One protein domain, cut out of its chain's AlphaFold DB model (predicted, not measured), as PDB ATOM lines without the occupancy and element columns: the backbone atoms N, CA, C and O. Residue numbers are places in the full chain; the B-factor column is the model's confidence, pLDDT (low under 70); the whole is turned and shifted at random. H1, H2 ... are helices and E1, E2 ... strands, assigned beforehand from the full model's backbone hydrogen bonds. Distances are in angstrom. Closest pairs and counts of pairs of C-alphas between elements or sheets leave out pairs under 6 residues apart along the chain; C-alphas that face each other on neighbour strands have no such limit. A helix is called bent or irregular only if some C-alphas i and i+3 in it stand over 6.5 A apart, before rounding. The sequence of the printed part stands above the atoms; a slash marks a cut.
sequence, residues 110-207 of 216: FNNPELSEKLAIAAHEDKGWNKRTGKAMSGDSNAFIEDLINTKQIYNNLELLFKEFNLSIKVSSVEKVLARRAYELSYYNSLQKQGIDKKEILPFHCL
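This is residues 110 to 207 of the 216 residues of an uncharacterized protein of Deltaproteobacteria bacterium CG07_land_8_20_14_0_80_38_7 (UniProt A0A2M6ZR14). A long, sharply bent strand, E1, runs through the model, and E2 pairs with its residues 174 to 181 as a two-stranded ribbon. H1 packs on E2 and H2 on E1; H3 and the first residues of E1 form an arm at one end, and H4 lies toward the other end. The printed part has 98 residues with four named helices and two named strands, in the order H1 H2 H3 E1 H4 E2; the sheet E1 - E2 is antiparallel and the class is mixed, helices and strands. It is compact, with a radius of gyration of the C-alphas of 13.4 A and spans of 43 by 30 by 21 A.

H1, residues 113 to 125, touches H2, residues 141 to 152, about perpendicular at 84 degrees; the closest C-alphas are those of Ala 122 and Lys 152, 6.7 A. The closest C-alphas of H3, residues 156 to 163, and E1, residues 167 to 181, are those of Glu 159 and Ile 169, 5.9 A. Those of H2 and E1 are Asn 142 and Val 174, 5.4 A. H4, residues 188 to 193, is close to H1 but not clearly touching: C-alphas 121 and 191 are 7.1 A apart. E2, residues 201 to 207, comes closest to H1 at C-alphas 116 and 204, 4.8 A. E1 and E2 are antiparallel; N 178 and O 205 are within hydrogen-bond range, 2.9 A. Every O i to N i+4 pair is within range in H1, H2 and H3, but 1 of 2 in H4.

H1 begins at C-alpha 113 (-4.840, -20.928, -36.043) and is 18.4 A long; H2 is 16.0 A. E1, 36.6 A long, bends by 70 degrees at residue 176. E2, 18.4 A, ends at C-alpha 207 (1.090, -12.278, -45.134).

The C-alphas farthest apart, those of Asn 166 and Lys 199, are 43.0 A apart. The printed part has no cut. The link H1 to H2 is long. No printed residue is under 70 in pLDDT.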
ATOM      1  N   PHE A 110      -2.361 -18.066 -41.472       81.56
ATOM      2  CA  PHE A 110      -3.131 -19.304 -41.628       81.56
ATOM      3  C   PHE A 110      -2.442 -20.521 -41.005       81.56
ATOM      4  O   PHE A 110      -3.111 -21.387 -40.443       81.56
ATOM      5  N   ASN A 111      -1.105 -20.562 -41.025       82.12
ATOM      6  CA  ASN A 111      -0.327 -21.615 -40.362       82.12
ATOM      7  C   ASN A 111      -0.306 -21.469 -38.828       82.12
ATOM      8  O   ASN A 111       0.289 -22.284 -38.119       82.12
ATOM      9  N   ASN A 112      -0.973 -20.439 -38.305       87.69
ATOM     10  CA  ASN A 112      -1.143 -20.176 -36.891       87.69
ATOM     11  C   ASN A 112      -2.637 -19.940 -36.571       87.69
ATOM     12  O   ASN A 112      -3.111 -18.798 -36.577       87.69
ATOM     13  N   PRO A 113      -3.400 -21.017 -36.284       88.38
ATOM     14  CA  PRO A 113      -4.840 -20.928 -36.043       88.38
ATOM     15  C   PRO A 113      -5.221 -19.920 -34.952       88.38
ATOM     16  O   PRO A 113      -6.240 -19.253 -35.077       88.38
ATOM     17  N   GLU A 114      -4.373 -19.755 -33.932       92.38
ATOM     18  CA  GLU A 114      -4.567 -18.781 -32.852       92.38
ATOM     19  C   GLU A 114      -4.562 -17.335 -33.361       92.38
ATOM     20  O   GLU A 114      -5.455 -16.555 -33.034       92.38
ATOM     21  N   LEU A 115      -3.569 -16.965 -34.179       94.62
ATOM     22  CA  LEU A 115      -3.482 -15.622 -34.760       94.62
ATOM     23  C   LEU A 115      -4.624 -15.369 -35.745       94.62
ATOM     24  O   LEU A 115      -5.203 -14.284 -35.753       94.62
ATOM     25  N   SER A 116      -4.972 -16.383 -36.540       95.25
ATOM     26  CA  SER A 116      -6.107 -16.330 -37.465       95.25
ATOM     27  C   SER A 116      -7.431 -16.100 -36.727       95.25
ATOM     28  O   SER A 116      -8.236 -15.263 -37.131       95.25
ATOM     29  N   GLU A 117      -7.648 -16.805 -35.617       96.06
ATOM     30  CA  GLU A 117      -8.838 -16.656 -34.782       96.06
ATOM     31  C   GLU A 117      -8.895 -15.279 -34.114       96.06
ATOM     32  O   GLU A 117      -9.917 -14.594 -34.206       96.06
ATOM     33  N   LYS A 118      -7.789 -14.830 -33.504       96.94
ATOM     34  CA  LYS A 118      -7.672 -13.484 -32.922       96.94
ATOM     35  C   LYS A 118      -7.974 -12.395 -33.957       96.94
ATOM     36  O   LYS A 118      -8.667 -11.433 -33.634       96.94
ATOM     37  N   LEU A 119      -7.511 -12.563 -35.199       98.12
ATOM     38  CA  LEU A 119      -7.803 -11.656 -36.310       98.12
ATOM     39  C   LEU A 119      -9.295 -11.628 -36.668       98.12
ATOM     40  O   LEU A 119      -9.874 -10.548 -36.799       98.12
ATOM     41  N   ALA A 120      -9.931 -12.793 -36.779       98.31
ATOM     42  CA  ALA A 120     -11.358 -12.887 -37.074       98.31
ATOM     43  C   ALA A 120     -12.215 -12.233 -35.975       98.31
ATOM     44  O   ALA A 120     -13.145 -11.484 -36.284       98.31
ATOM     45  N   ILE A 121     -11.878 -12.462 -34.700       98.44
ATOM     46  CA  ILE A 121     -12.555 -11.849 -33.547       98.44
ATOM     47  C   ILE A 121     -12.362 -10.329 -33.554       98.44
ATOM     48  O   ILE A 121     -13.337  -9.585 -33.470       98.44
ATOM     49  N   ALA A 122     -11.128  -9.854 -33.737       98.44
ATOM     50  CA  ALA A 122     -10.830  -8.427 -33.814       98.44
ATOM     51  C   ALA A 122     -11.639  -7.723 -34.914       98.44
ATOM     52  O   ALA A 122     -12.204  -6.657 -34.681       98.44
ATOM     53  N   ALA A 123     -11.740  -8.335 -36.095       98.44
ATOM     54  CA  ALA A 123     -12.505  -7.787 -37.211       98.44
ATOM     55  C   ALA A 123     -14.021  -7.857 -36.982       98.44
ATOM     56  O   ALA A 123     -14.756  -6.996 -37.459       98.44
ATOM     57  N   HIS A 124     -14.513  -8.853 -36.241       98.25
ATOM     58  CA  HIS A 124     -15.906  -8.873 -35.803       98.25
ATOM     59  C   HIS A 124     -16.218  -7.692 -34.869       98.25
ATOM     60  O   HIS A 124     -17.277  -7.074 -34.973       98.25
ATOM     61  N   GLU A 125     -15.326  -7.361 -33.946       98.12
ATOM     62  CA  GLU A 125     -15.549  -6.260 -33.003       98.12
ATOM     63  C   GLU A 125     -15.442  -4.877 -33.655       98.12
ATOM     64  O   GLU A 125     -16.027  -3.909 -33.162       98.12
ATOM     65  N   ASP A 126     -14.693  -4.769 -34.752       98.31
ATOM     66  CA  ASP A 126     -14.388  -3.495 -35.385       98.31
ATOM     67  C   ASP A 126     -15.467  -3.051 -36.387       98.31
ATOM     68  O   ASP A 126     -15.846  -3.766 -37.317       98.31
ATOM     69  N   LYS A 127     -15.965  -1.819 -36.223       97.69
ATOM     70  CA  LYS A 127     -17.000  -1.242 -37.103       97.69
ATOM     71  C   LYS A 127     -16.467  -0.869 -38.489       97.69
ATOM     72  O   LYS A 127     -17.264  -0.677 -39.405       97.69
ATOM     73  N   GLY A 128     -15.152  -0.743 -38.639       98.19
ATOM     74  CA  GLY A 128     -14.469  -0.509 -39.902       98.19
ATOM     75  C   GLY A 128     -14.419  -1.745 -40.797       98.19
ATOM     76  O   GLY A 128     -14.114  -1.604 -41.979       98.19
ATOM     77  N   TRP A 129     -14.787  -2.934 -40.305       98.50
ATOM     78  CA  TRP A 129     -14.901  -4.137 -41.126       98.50
ATOM     79  C   TRP A 129     -16.344  -4.411 -41.571       98.50
ATOM     80  O   TRP A 129     -17.273  -4.561 -40.773       98.50
ATOM     81  N   ASN A 130     -16.551  -4.552 -42.879       98.50
ATOM     82  CA  ASN A 130     -17.833  -4.946 -43.442       98.50
ATOM     83  C   ASN A 130     -17.987  -6.472 -43.428       98.50
ATOM     84  O   ASN A 130     -17.628  -7.166 -44.381       98.50
ATOM     85  N   LYS A 131     -18.624  -6.987 -42.380       98.31
ATOM     86  CA  LYS A 131     -18.892  -8.422 -42.177       98.31
ATOM     87  C   LYS A 131     -19.773  -9.053 -43.259       98.31
ATOM     88  O   LYS A 131     -19.816 -10.268 -43.382       98.31
ATOM     89  N   ARG A 132     -20.505  -8.262 -44.051       98.25
ATOM     90  CA  ARG A 132     -21.329  -8.789 -45.152       98.25
ATOM     91  C   ARG A 132     -20.508  -9.006 -46.418       98.25
ATOM     92  O   ARG A 132     -20.817  -9.915 -47.180       98.25
ATOM     93  N   THR A 133     -19.512  -8.160 -46.666       98.19
ATOM     94  CA  THR A 133     -18.699  -8.208 -47.891       98.19
ATOM     95  C   THR A 133     -17.298  -8.767 -47.674       98.19
ATOM     96  O   THR A 133     -16.633  -9.072 -48.659       98.19
ATOM     97  N   GLY A 134     -16.835  -8.880 -46.426       97.94
ATOM     98  CA  GLY A 134     -15.481  -9.319 -46.090       97.94
ATOM     99  C   GLY A 134     -14.411  -8.326 -46.529       97.94
ATOM    100  O   GLY A 134     -13.401  -8.733 -47.097       97.94
ATOM    101  N   LYS A 135     -14.670  -7.025 -46.357       98.12
ATOM    102  CA  LYS A 135     -13.765  -5.938 -46.763       98.12
ATOM    103  C   LYS A 135     -13.806  -4.802 -45.751       98.12
ATOM    104  O   LYS A 135     -14.793  -4.675 -45.029       98.12
ATOM    105  N   ALA A 136     -12.791  -3.945 -45.757       98.12
ATOM    106  CA  ALA A 136     -12.860  -2.677 -45.041       98.12
ATOM    107  C   ALA A 136     -14.052  -1.830 -45.536       98.12
ATOM    108  O   ALA A 136     -14.404  -1.845 -46.719       98.12
ATOM    109  N   MET A 137     -14.688  -1.093 -44.625       97.75
ATOM    110  CA  MET A 137     -15.776  -0.151 -44.917       97.75
ATOM    111  C   MET A 137     -15.287   1.054 -45.728       97.75
ATOM    112  O   MET A 137     -16.066   1.660 -46.462       97.75
ATOM    113  N   SER A 138     -14.002   1.387 -45.608       95.50
ATOM    114  CA  SER A 138     -13.331   2.458 -46.338       95.50
ATOM    115  C   SER A 138     -11.853   2.132 -46.520       95.50
ATOM    116  O   SER A 138     -11.245   1.553 -45.624       95.50
ATOM    117  N   GLY A 139     -11.268   2.586 -47.630       94.50
ATOM    118  CA  GLY A 139      -9.838   2.436 -47.894       94.50
ATOM    119  C   GLY A 139      -9.438   1.032 -48.348       94.50
ATOM    120  O   GLY A 139     -10.259   0.251 -48.829       94.50
ATOM    121  N   ASP A 140      -8.142   0.758 -48.235       96.38
ATOM    122  CA  ASP A 140      -7.536  -0.514 -48.613       96.38
ATOM    123  C   ASP A 140      -7.642  -1.544 -47.474       96.38
ATOM    124  O   ASP A 140      -7.393  -1.231 -46.308       96.38
ATOM    125  N   SER A 141      -8.011  -2.787 -47.807       96.94
ATOM    126  CA  SER A 141      -8.175  -3.850 -46.807       96.94
ATOM    127  C   SER A 141      -6.855  -4.243 -46.146       96.94
ATOM    128  O   SER A 141      -6.885  -4.626 -44.982       96.94
ATOM    129  N   ASN A 142      -5.715  -4.169 -46.838       97.88
ATOM    130  CA  ASN A 142      -4.436  -4.514 -46.221       97.88
ATOM    131  C   ASN A 142      -4.065  -3.473 -45.164       97.88
ATOM    132  O   ASN A 142      -3.769  -3.846 -44.033       97.88
ATOM    133  N   ALA A 143      -4.183  -2.184 -45.498       97.81
ATOM    134  CA  ALA A 143      -3.941  -1.092 -44.554       97.81
ATOM    135  C   ALA A 143      -4.883  -1.155 -43.336       97.81
ATOM    136  O   ALA A 143      -4.448  -0.959 -42.203       97.81
ATOM    137  N   PHE A 144      -6.165  -1.482 -43.547       98.44
ATOM    138  CA  PHE A 144      -7.108  -1.691 -42.444       98.44
ATOM    139  C   PHE A 144      -6.684  -2.850 -41.531       98.44
ATOM    140  O   PHE A 144      -6.732  -2.723 -40.311       98.44
ATOM    141  N   ILE A 145      -6.272  -3.985 -42.103       98.38
ATOM    142  CA  ILE A 145      -5.860  -5.156 -41.319       98.38
ATOM    143  C   ILE A 145      -4.539  -4.907 -40.585       98.38
ATOM    144  O   ILE A 145      -4.407  -5.330 -39.439       98.38
ATOM    145  N   GLU A 146      -3.592  -4.189 -41.189       98.38
ATOM    146  CA  GLU A 146      -2.372  -3.735 -40.514       98.38
ATOM    147  C   GLU A 146      -2.696  -2.913 -39.258       98.38
ATOM    148  O   GLU A 146      -2.209  -3.231 -38.166       98.38
ATOM    149  N   ASP A 147      -3.545  -1.890 -39.389       98.31
ATOM    150  CA  ASP A 147      -3.957  -1.048 -38.263       98.31
ATOM    151  C   ASP A 147      -4.699  -1.857 -37.196       98.31
ATOM    152  O   ASP A 147      -4.388  -1.761 -36.006       98.31
ATOM    153  N   LEU A 148      -5.616  -2.733 -37.613       98.44
ATOM    154  CA  LEU A 148      -6.369  -3.595 -36.710       98.44
ATOM    155  C   LEU A 148      -5.443  -4.521 -35.906       98.44
ATOM    156  O   LEU A 148      -5.599  -4.632 -34.689       98.44
ATOM    157  N   ILE A 149      -4.466  -5.166 -36.557       98.12
ATOM    158  CA  ILE A 149      -3.505  -6.067 -35.906       98.12
ATOM    159  C   ILE A 149      -2.672  -5.327 -34.859       98.12
ATOM    160  O   ILE A 149      -2.512  -5.828 -33.740       98.12
ATOM    161  N   ASN A 150      -2.179  -4.137 -35.198       98.38
ATOM    162  CA  ASN A 150      -1.417  -3.298 -34.280       98.38
ATOM    163  C   ASN A 150      -2.289  -2.771 -33.129       98.38
ATOM    164  O   ASN A 150      -1.904  -2.877 -31.967       98.38
ATOM    165  N   THR A 151      -3.482  -2.251 -33.406       98.12
ATOM    166  CA  THR A 151      -4.375  -1.672 -32.388       98.12
ATOM    167  C   THR A 151      -4.886  -2.725 -31.408       98.12
ATOM    168  O   THR A 151      -4.945  -2.480 -30.203       98.12
ATOM    169  N   LYS A 152      -5.215  -3.925 -31.898       97.94
ATOM    170  CA  LYS A 152      -5.716  -5.036 -31.076       97.94
ATOM    171  C   LYS A 152      -4.608  -5.902 -30.477       97.94
ATOM    172  O   LYS A 152      -4.918  -6.815 -29.718       97.94
ATOM    173  N   GLN A 153      -3.340  -5.623 -30.792       96.00
ATOM    174  CA  GLN A 153      -2.176  -6.347 -30.269       96.00
ATOM    175  C   GLN A 153      -2.287  -7.871 -30.471       96.00
ATOM    176  O   GLN A 153      -1.979  -8.661 -29.577       96.00
ATOM    177  N   ILE A 154      -2.725  -8.305 -31.663       96.75
ATOM    178  CA  ILE A 154      -2.978  -9.730 -31.975       96.75
ATOM    179  C   ILE A 154      -1.722 -10.602 -31.768       96.75
ATOM    180  O   ILE A 154      -1.823 -11.783 -31.433       96.75
ATOM    181  N   TYR A 155      -0.537 -10.005 -31.907       95.50
ATOM    182  CA  TYR A 155       0.774 -10.646 -31.806       95.50
ATOM    183  C   TYR A 155       1.476 -10.436 -30.447       95.50
ATOM    184  O   TYR A 155       2.699 -10.546 -30.368       95.50
ATOM    185  N   ASN A 156       0.743 -10.155 -29.365       95.44
ATOM    186  CA  ASN A 156       1.297  -9.862 -28.033       95.44
ATOM    187  C   ASN A 156       2.391 -10.844 -27.550       95.44
ATOM    188  O   ASN A 156       3.395 -10.419 -26.988       95.44
ATOM    189  N   ASN A 157       2.241 -12.148 -27.804       95.12
ATOM    190  CA  ASN A 157       3.237 -13.158 -27.426       95.12
ATOM    191  C   ASN A 157       4.580 -12.961 -28.152       95.12
ATOM    192  O   ASN A 157       5.638 -13.136 -27.549       95.12
ATOM    193  N   LEU A 158       4.548 -12.559 -29.428       96.25
ATOM    194  CA  LEU A 158       5.754 -12.199 -30.177       96.25
ATOM    195  C   LEU A 158       6.341 -10.888 -29.657       96.25
ATOM    196  O   LEU A 158       7.550 -10.783 -29.495       96.25
ATOM    197  N   GLU A 159       5.499  -9.902 -29.349       96.44
ATOM    198  CA  GLU A 159       5.969  -8.629 -28.802       96.44
ATOM    199  C   GLU A 159       6.717  -8.828 -27.469       96.44
ATOM    200  O   GLU A 159       7.796  -8.271 -27.270       96.44
ATOM    201  N   LEU A 160       6.184  -9.674 -26.579       97.06
ATOM    202  CA  LEU A 160       6.834 -10.053 -25.322       97.06
ATOM    203  C   LEU A 160       8.158 -10.787 -25.549       97.06
ATOM    204  O   LEU A 160       9.127 -10.502 -24.852       97.06
ATOM    205  N   LEU A 161       8.220 -11.682 -26.537       96.88
ATOM    206  CA  LEU A 161       9.453 -12.378 -26.891       96.88
ATOM    207  C   LEU A 161      10.544 -11.403 -27.355       96.88
ATOM    208  O   LEU A 161      11.675 -11.481 -26.885       96.88
ATOM    209  N   PHE A 162      10.227 -10.469 -28.255       96.94
ATOM    210  CA  PHE A 162      11.213  -9.507 -28.761       96.94
ATOM    211  C   PHE A 162      11.688  -8.526 -27.681       96.94
ATOM    212  O   PHE A 162      12.863  -8.148 -27.673       96.94
ATOM    213  N   LYS A 163      10.829  -8.201 -26.704       97.31
ATOM    214  CA  LYS A 163      11.211  -7.409 -25.523       97.31
ATOM    215  C   LYS A 163      12.343  -8.060 -24.719       97.31
ATOM    216  O   LYS A 163      13.177  -7.332 -24.187       97.31
ATOM    217  N   GLU A 164      12.447  -9.394 -24.685       96.44
ATOM    218  CA  GLU A 164      13.565 -10.104 -24.029       96.44
ATOM    219  C   GLU A 164      14.936  -9.767 -24.648       96.44
ATOM    220  O   GLU A 164      15.966  -9.902 -23.989       96.44
ATOM    221  N   PHE A 165      14.950  -9.295 -25.896       95.44
ATOM    222  CA  PHE A 165      16.146  -8.901 -26.640       95.44
ATOM    223  C   PHE A 165      16.322  -7.375 -26.725       95.44
ATOM    224  O   PHE A 165      17.118  -6.895 -27.526       95.44
ATOM    225  N   ASN A 166      15.595  -6.604 -25.903       96.19
ATOM    226  CA  ASN A 166      15.538  -5.138 -25.952       96.19
ATOM    227  C   ASN A 166      15.053  -4.584 -27.309       96.19
ATOM    228  O   ASN A 166      15.483  -3.519 -27.764       96.19
ATOM    229  N   LEU A 167      14.152  -5.321 -27.965       96.56
ATOM    230  CA  LEU A 167      13.567  -4.975 -29.254       96.56
ATOM    231  C   LEU A 167      12.047  -4.840 -29.136       96.56
ATOM    232  O   LEU A 167      11.381  -5.559 -28.397       96.56
ATOM    233  N   SER A 168      11.492  -3.919 -29.910       97.25
ATOM    234  CA  SER A 168      10.062  -3.771 -30.145       97.25
ATOM    235  C   SER A 168       9.746  -4.182 -31.573       97.25
ATOM    236  O   SER A 168      10.553  -3.958 -32.480       97.25
ATOM    237  N   ILE A 169       8.563  -4.763 -31.768       97.69
ATOM    238  CA  ILE A 169       8.054  -5.108 -33.092       97.69
ATOM    239  C   ILE A 169       6.677  -4.497 -33.324       97.69
ATOM    240  O   ILE A 169       5.856  -4.395 -32.407       97.69
ATOM    241  N   LYS A 170       6.418  -4.099 -34.568       98.12
ATOM    242  CA  LYS A 170       5.098  -3.668 -35.042       98.12
ATOM    243  C   LYS A 170       4.855  -4.192 -36.434       98.12
ATOM    244  O   LYS A 170       5.798  -4.195 -37.222       98.12
ATOM    245  N   VAL A 171       3.622  -4.573 -36.747       98.25
ATOM    246  CA  VAL A 171       3.280  -4.899 -38.133       98.25
ATOM    247  C   VAL A 171       3.467  -3.640 -38.972       98.25
ATOM    248  O   VAL A 171       2.940  -2.587 -38.622       98.25
ATOM    249  N   SER A 172       4.280  -3.744 -40.018       98.06
ATOM    250  CA  SER A 172       4.634  -2.643 -40.920       98.06
ATOM    251  C   SER A 172       4.071  -2.807 -42.324       98.06
ATOM    252  O   SER A 172       4.147  -1.875 -43.114       98.06
ATOM    253  N   SER A 173       3.625  -4.015 -42.660       97.94
ATOM    254  CA  SER A 173       2.900  -4.294 -43.891       97.94
ATOM    255  C   SER A 173       2.106  -5.580 -43.734       97.94
ATOM    256  O   SER A 173       2.532  -6.524 -43.054       97.94
ATOM    257  N   VAL A 174       0.965  -5.619 -44.411       97.88
ATOM    258  CA  VAL A 174       0.139  -6.803 -44.588       97.88
ATOM    259  C   VAL A 174      -0.136  -6.986 -46.077       97.88
ATOM    260  O   VAL A 174      -0.399  -6.026 -46.795       97.88
ATOM    261  N   GLU A 175      -0.126  -8.223 -46.563       97.44
ATOM    262  CA  GLU A 175      -0.517  -8.535 -47.938       97.44
ATOM    263  C   GLU A 175      -1.462  -9.732 -48.004       97.44
ATOM    264  O   GLU A 175      -1.553 -10.549 -47.086       97.44
ATOM    265  N   LYS A 176      -2.142  -9.869 -49.149       95.81
ATOM    266  CA  LYS A 176      -2.970 -11.037 -49.486       95.81
ATOM    267  C   LYS A 176      -3.975 -11.376 -48.379       95.81
ATOM    268  O   LYS A 176      -4.111 -12.536 -47.989       95.81
ATOM    269  N   VAL A 177      -4.680 -10.362 -47.874       97.25
ATOM    270  CA  VAL A 177      -5.767 -10.571 -46.914       97.25
ATOM    271  C   VAL A 177      -6.831 -11.460 -47.555       97.25
ATOM    272  O   VAL A 177      -7.397 -11.120 -48.596       97.25
ATOM    273  N   LEU A 178      -7.121 -12.595 -46.919       97.19
ATOM    274  CA  LEU A 178      -8.214 -13.476 -47.312       97.19
ATOM    275  C   LEU A 178      -9.292 -13.465 -46.236       97.19
ATOM    276  O   LEU A 178      -9.006 -13.469 -45.036       97.19
ATOM    277  N   ALA A 179     -10.540 -13.502 -46.689       98.00
ATOM    278  CA  ALA A 179     -11.712 -13.556 -45.835       98.00
ATOM    279  C   ALA A 179     -12.657 -14.675 -46.289       98.00
ATOM    280  O   ALA A 179     -12.759 -14.973 -47.482       98.00
ATOM    281  N   ARG A 180     -13.335 -15.309 -45.332       98.19
ATOM    282  CA  ARG A 180     -14.292 -16.406 -45.551       98.19
ATOM    283  C   ARG A 180     -15.453 -16.291 -44.585       98.19
ATOM    284  O   ARG A 180     -15.375 -15.543 -43.611       98.19
ATOM    285  N   ARG A 181     -16.542 -17.011 -44.860       98.69
ATOM    286  CA  ARG A 181     -17.666 -17.039 -43.920       98.69
ATOM    287  C   ARG A 181     -17.237 -17.717 -42.627       98.69
ATOM    288  O   ARG A 181     -16.477 -18.680 -42.667       98.69
ATOM    289  N   ALA A 182     -17.763 -17.259 -41.498       98.38
ATOM    290  CA  ALA A 182     -17.366 -17.751 -40.189       98.38
ATOM    291  C   ALA A 182     -17.520 -19.277 -40.077       98.38
ATOM    292  O   ALA A 182     -16.609 -19.924 -39.575       98.38
ATOM    293  N   TYR A 183     -18.594 -19.873 -40.621       98.25
ATOM    294  CA  TYR A 183     -18.779 -21.338 -40.588       98.25
ATOM    295  C   TYR A 183     -17.745 -22.141 -41.392       98.25
ATOM    296  O   TYR A 183     -17.672 -23.356 -41.234       98.25
ATOM    297  N   GLU A 184     -16.983 -21.498 -42.279       97.81
ATOM    298  CA  GLU A 184     -15.959 -22.135 -43.118       97.81
ATOM    299  C   GLU A 184     -14.590 -22.175 -42.424       97.81
ATOM    300  O   GLU A 184     -13.651 -22.781 -42.946       97.81
ATOM    301  N   LEU A 185     -14.459 -21.521 -41.267       96.12
ATOM    302  CA  LEU A 185     -13.229 -21.467 -40.487       96.12
ATOM    303  C   LEU A 185     -13.151 -22.673 -39.545       96.12
ATOM    304  O   LEU A 185     -14.124 -23.025 -38.876       96.12
ATOM    305  N   SER A 186     -11.975 -23.298 -39.453       94.38
ATOM    306  CA  SER A 186     -11.752 -24.502 -38.631       94.38
ATOM    307  C   SER A 186     -12.012 -24.278 -37.135       94.38
ATOM    308  O   SER A 186     -12.315 -25.221 -36.409       94.38
ATOM    309  N   TYR A 187     -11.949 -23.024 -36.687       94.75
ATOM    310  CA  TYR A 187     -12.207 -22.573 -35.321       94.75
ATOM    311  C   TYR A 187     -13.601 -21.937 -35.140       94.75
ATOM    312  O   TYR A 187     -13.851 -21.266 -34.140       94.75
ATOM    313  N   TYR A 188     -14.557 -22.173 -36.054       97.56
ATOM    314  CA  TYR A 188     -15.910 -21.597 -35.971       97.56
ATOM    315  C   TYR A 188     -16.626 -21.878 -34.642       97.56
ATOM    316  O   TYR A 188     -17.293 -21.000 -34.107       97.56
ATOM    317  N   ASN A 189     -16.458 -23.071 -34.065       97.56
ATOM    318  CA  ASN A 189     -17.062 -23.398 -32.768       97.56
ATOM    319  C   ASN A 189     -16.606 -22.447 -31.650       97.56
ATOM    320  O   ASN A 189     -17.346 -22.226 -30.694       97.56
ATOM    321  N   SER A 190     -15.391 -21.905 -31.751       97.00
ATOM    322  CA  SER A 190     -14.894 -20.891 -30.827       97.00
ATOM    323  C   SER A 190     -15.496 -19.519 -31.139       97.00
ATOM    324  O   SER A 190     -16.055 -18.882 -30.249       97.00
ATOM    325  N   LEU A 191     -15.532 -19.127 -32.419       98.06
ATOM    326  CA  LEU A 191     -16.179 -17.886 -32.872       98.06
ATOM    327  C   LEU A 191     -17.655 -17.810 -32.451       98.06
ATOM    328  O   LEU A 191     -18.126 -16.780 -31.979       98.06
ATOM    329  N   GLN A 192     -18.382 -18.921 -32.558       98.12
ATOM    330  CA  GLN A 192     -19.786 -18.997 -32.169       98.12
ATOM    331  C   GLN A 192     -19.987 -18.703 -30.674       98.12
ATOM    332  O   GLN A 192     -20.968 -18.057 -30.306       98.12
ATOM    333  N   LYS A 193     -19.058 -19.129 -29.807       97.81
ATOM    334  CA  LYS A 193     -19.101 -18.811 -28.368       97.81
ATOM    335  C   LYS A 193     -18.901 -17.320 -28.098       97.81
ATOM    336  O   LYS A 193     -19.377 -16.836 -27.078       97.81
ATOM    337  N   GLN A 194     -18.258 -16.605 -29.022       96.94
ATOM    338  CA  GLN A 194     -18.109 -15.147 -29.002       96.94
ATOM    339  C   GLN A 194     -19.316 -14.415 -29.621       96.94
ATOM    340  O   GLN A 194     -19.290 -13.199 -29.765       96.94
ATOM    341  N   GLY A 195     -20.381 -15.132 -30.002       97.75
ATOM    342  CA  GLY A 195     -21.584 -14.537 -30.593       97.75
ATOM    343  C   GLY A 195     -21.456 -14.178 -32.077       97.75
ATOM    344  O   GLY A 195     -22.318 -13.480 -32.607       97.75
ATOM    345  N   ILE A 196     -20.415 -14.661 -32.757       98.50
ATOM    346  CA  ILE A 196     -20.184 -14.404 -34.182       98.50
ATOM    347  C   ILE A 196     -21.196 -15.190 -35.026       98.50
ATOM    348  O   ILE A 196     -21.286 -16.419 -34.924       98.50
ATOM    349  N   ASP A 197     -21.945 -14.496 -35.891       98.50
ATOM    350  CA  ASP A 197     -22.909 -15.142 -36.786       98.50
ATOM    351  C   ASP A 197     -22.201 -15.915 -37.908       98.50
ATOM    352  O   ASP A 197     -21.254 -15.443 -38.539       98.50
ATOM    353  N   LYS A 198     -22.715 -17.113 -38.211       98.44
ATOM    354  CA  LYS A 198     -22.155 -18.015 -39.227       98.44
ATOM    355  C   LYS A 198     -21.943 -17.371 -40.599       98.44
ATOM    356  O   LYS A 198     -21.067 -17.810 -41.341       98.44
ATOM    357  N   LYS A 199     -22.777 -16.401 -40.983       98.50
ATOM    358  CA  LYS A 199     -22.765 -15.768 -42.309       98.50
ATOM    359  C   LYS A 199     -21.782 -14.607 -42.406       98.50
ATOM    360  O   LYS A 199     -21.554 -14.146 -43.523       98.50
ATOM    361  N   GLU A 200     -21.237 -14.129 -41.290       98.69
ATOM    362  CA  GLU A 200     -20.234 -13.068 -41.312       98.69
ATOM    363  C   GLU A 200     -19.002 -13.513 -42.095       98.69
ATOM    364  O   GLU A 200     -18.514 -14.624 -41.914       98.69
ATOM    365  N   ILE A 201     -18.509 -12.652 -42.979       98.75
ATOM    366  CA  ILE A 201     -17.281 -12.843 -43.739       98.75
ATOM    367  C   ILE A 201     -16.158 -12.146 -42.975       98.75
ATOM    368  O   ILE A 201     -16.129 -10.915 -42.893       98.75
ATOM    369  N   LEU A 202     -15.246 -12.933 -42.411       98.62
ATOM    370  CA  LEU A 202     -14.186 -12.476 -41.514       98.62
ATOM    371  C   LEU A 202     -12.802 -12.749 -42.120       98.62
ATOM    372  O   LEU A 202     -12.632 -13.766 -42.805       98.62
ATOM    373  N   PRO A 203     -11.824 -11.851 -41.901       98.12
ATOM    374  CA  PRO A 203     -10.452 -12.073 -42.319       98.12
ATOM    375  C   PRO A 203      -9.858 -13.203 -41.478       98.12
ATOM    376  O   PRO A 203     -10.059 -13.261 -40.267       98.12
ATOM    377  N   PHE A 204      -9.140 -14.110 -42.130       96.75
ATOM    378  CA  PHE A 204      -8.554 -15.281 -41.470       96.75
ATOM    379  C   PHE A 204      -7.098 -15.530 -41.856       96.75
ATOM    380  O   PHE A 204      -6.452 -16.375 -41.254       96.75
ATOM    381  N   HIS A 205      -6.591 -14.849 -42.880       96.00
ATOM    382  CA  HIS A 205      -5.246 -15.047 -43.409       96.00
ATOM    383  C   HIS A 205      -4.709 -13.715 -43.906       96.00
ATOM    384  O   HIS A 205      -5.428 -12.958 -44.567       96.00
ATOM    385  N   CYS A 206      -3.421 -13.493 -43.673       97.00
ATOM    386  CA  CYS A 206      -2.636 -12.480 -44.355       97.00
ATOM    387  C   CYS A 206      -1.141 -12.814 -44.266       97.00
ATOM    388  O   CYS A 206      -0.709 -13.503 -43.338       97.00
ATOM    389  N   LEU A 207      -0.364 -12.320 -45.230       97.06
ATOM    390  CA  LEU A 207       1.090 -12.278 -45.134       97.06
ATOM    391  C   LEU A 207       1.490 -11.062 -44.306       97.06
ATOM    392  O   LEU A 207       0.965  -9.978 -44.545       97.06
TER     393      LEU A 207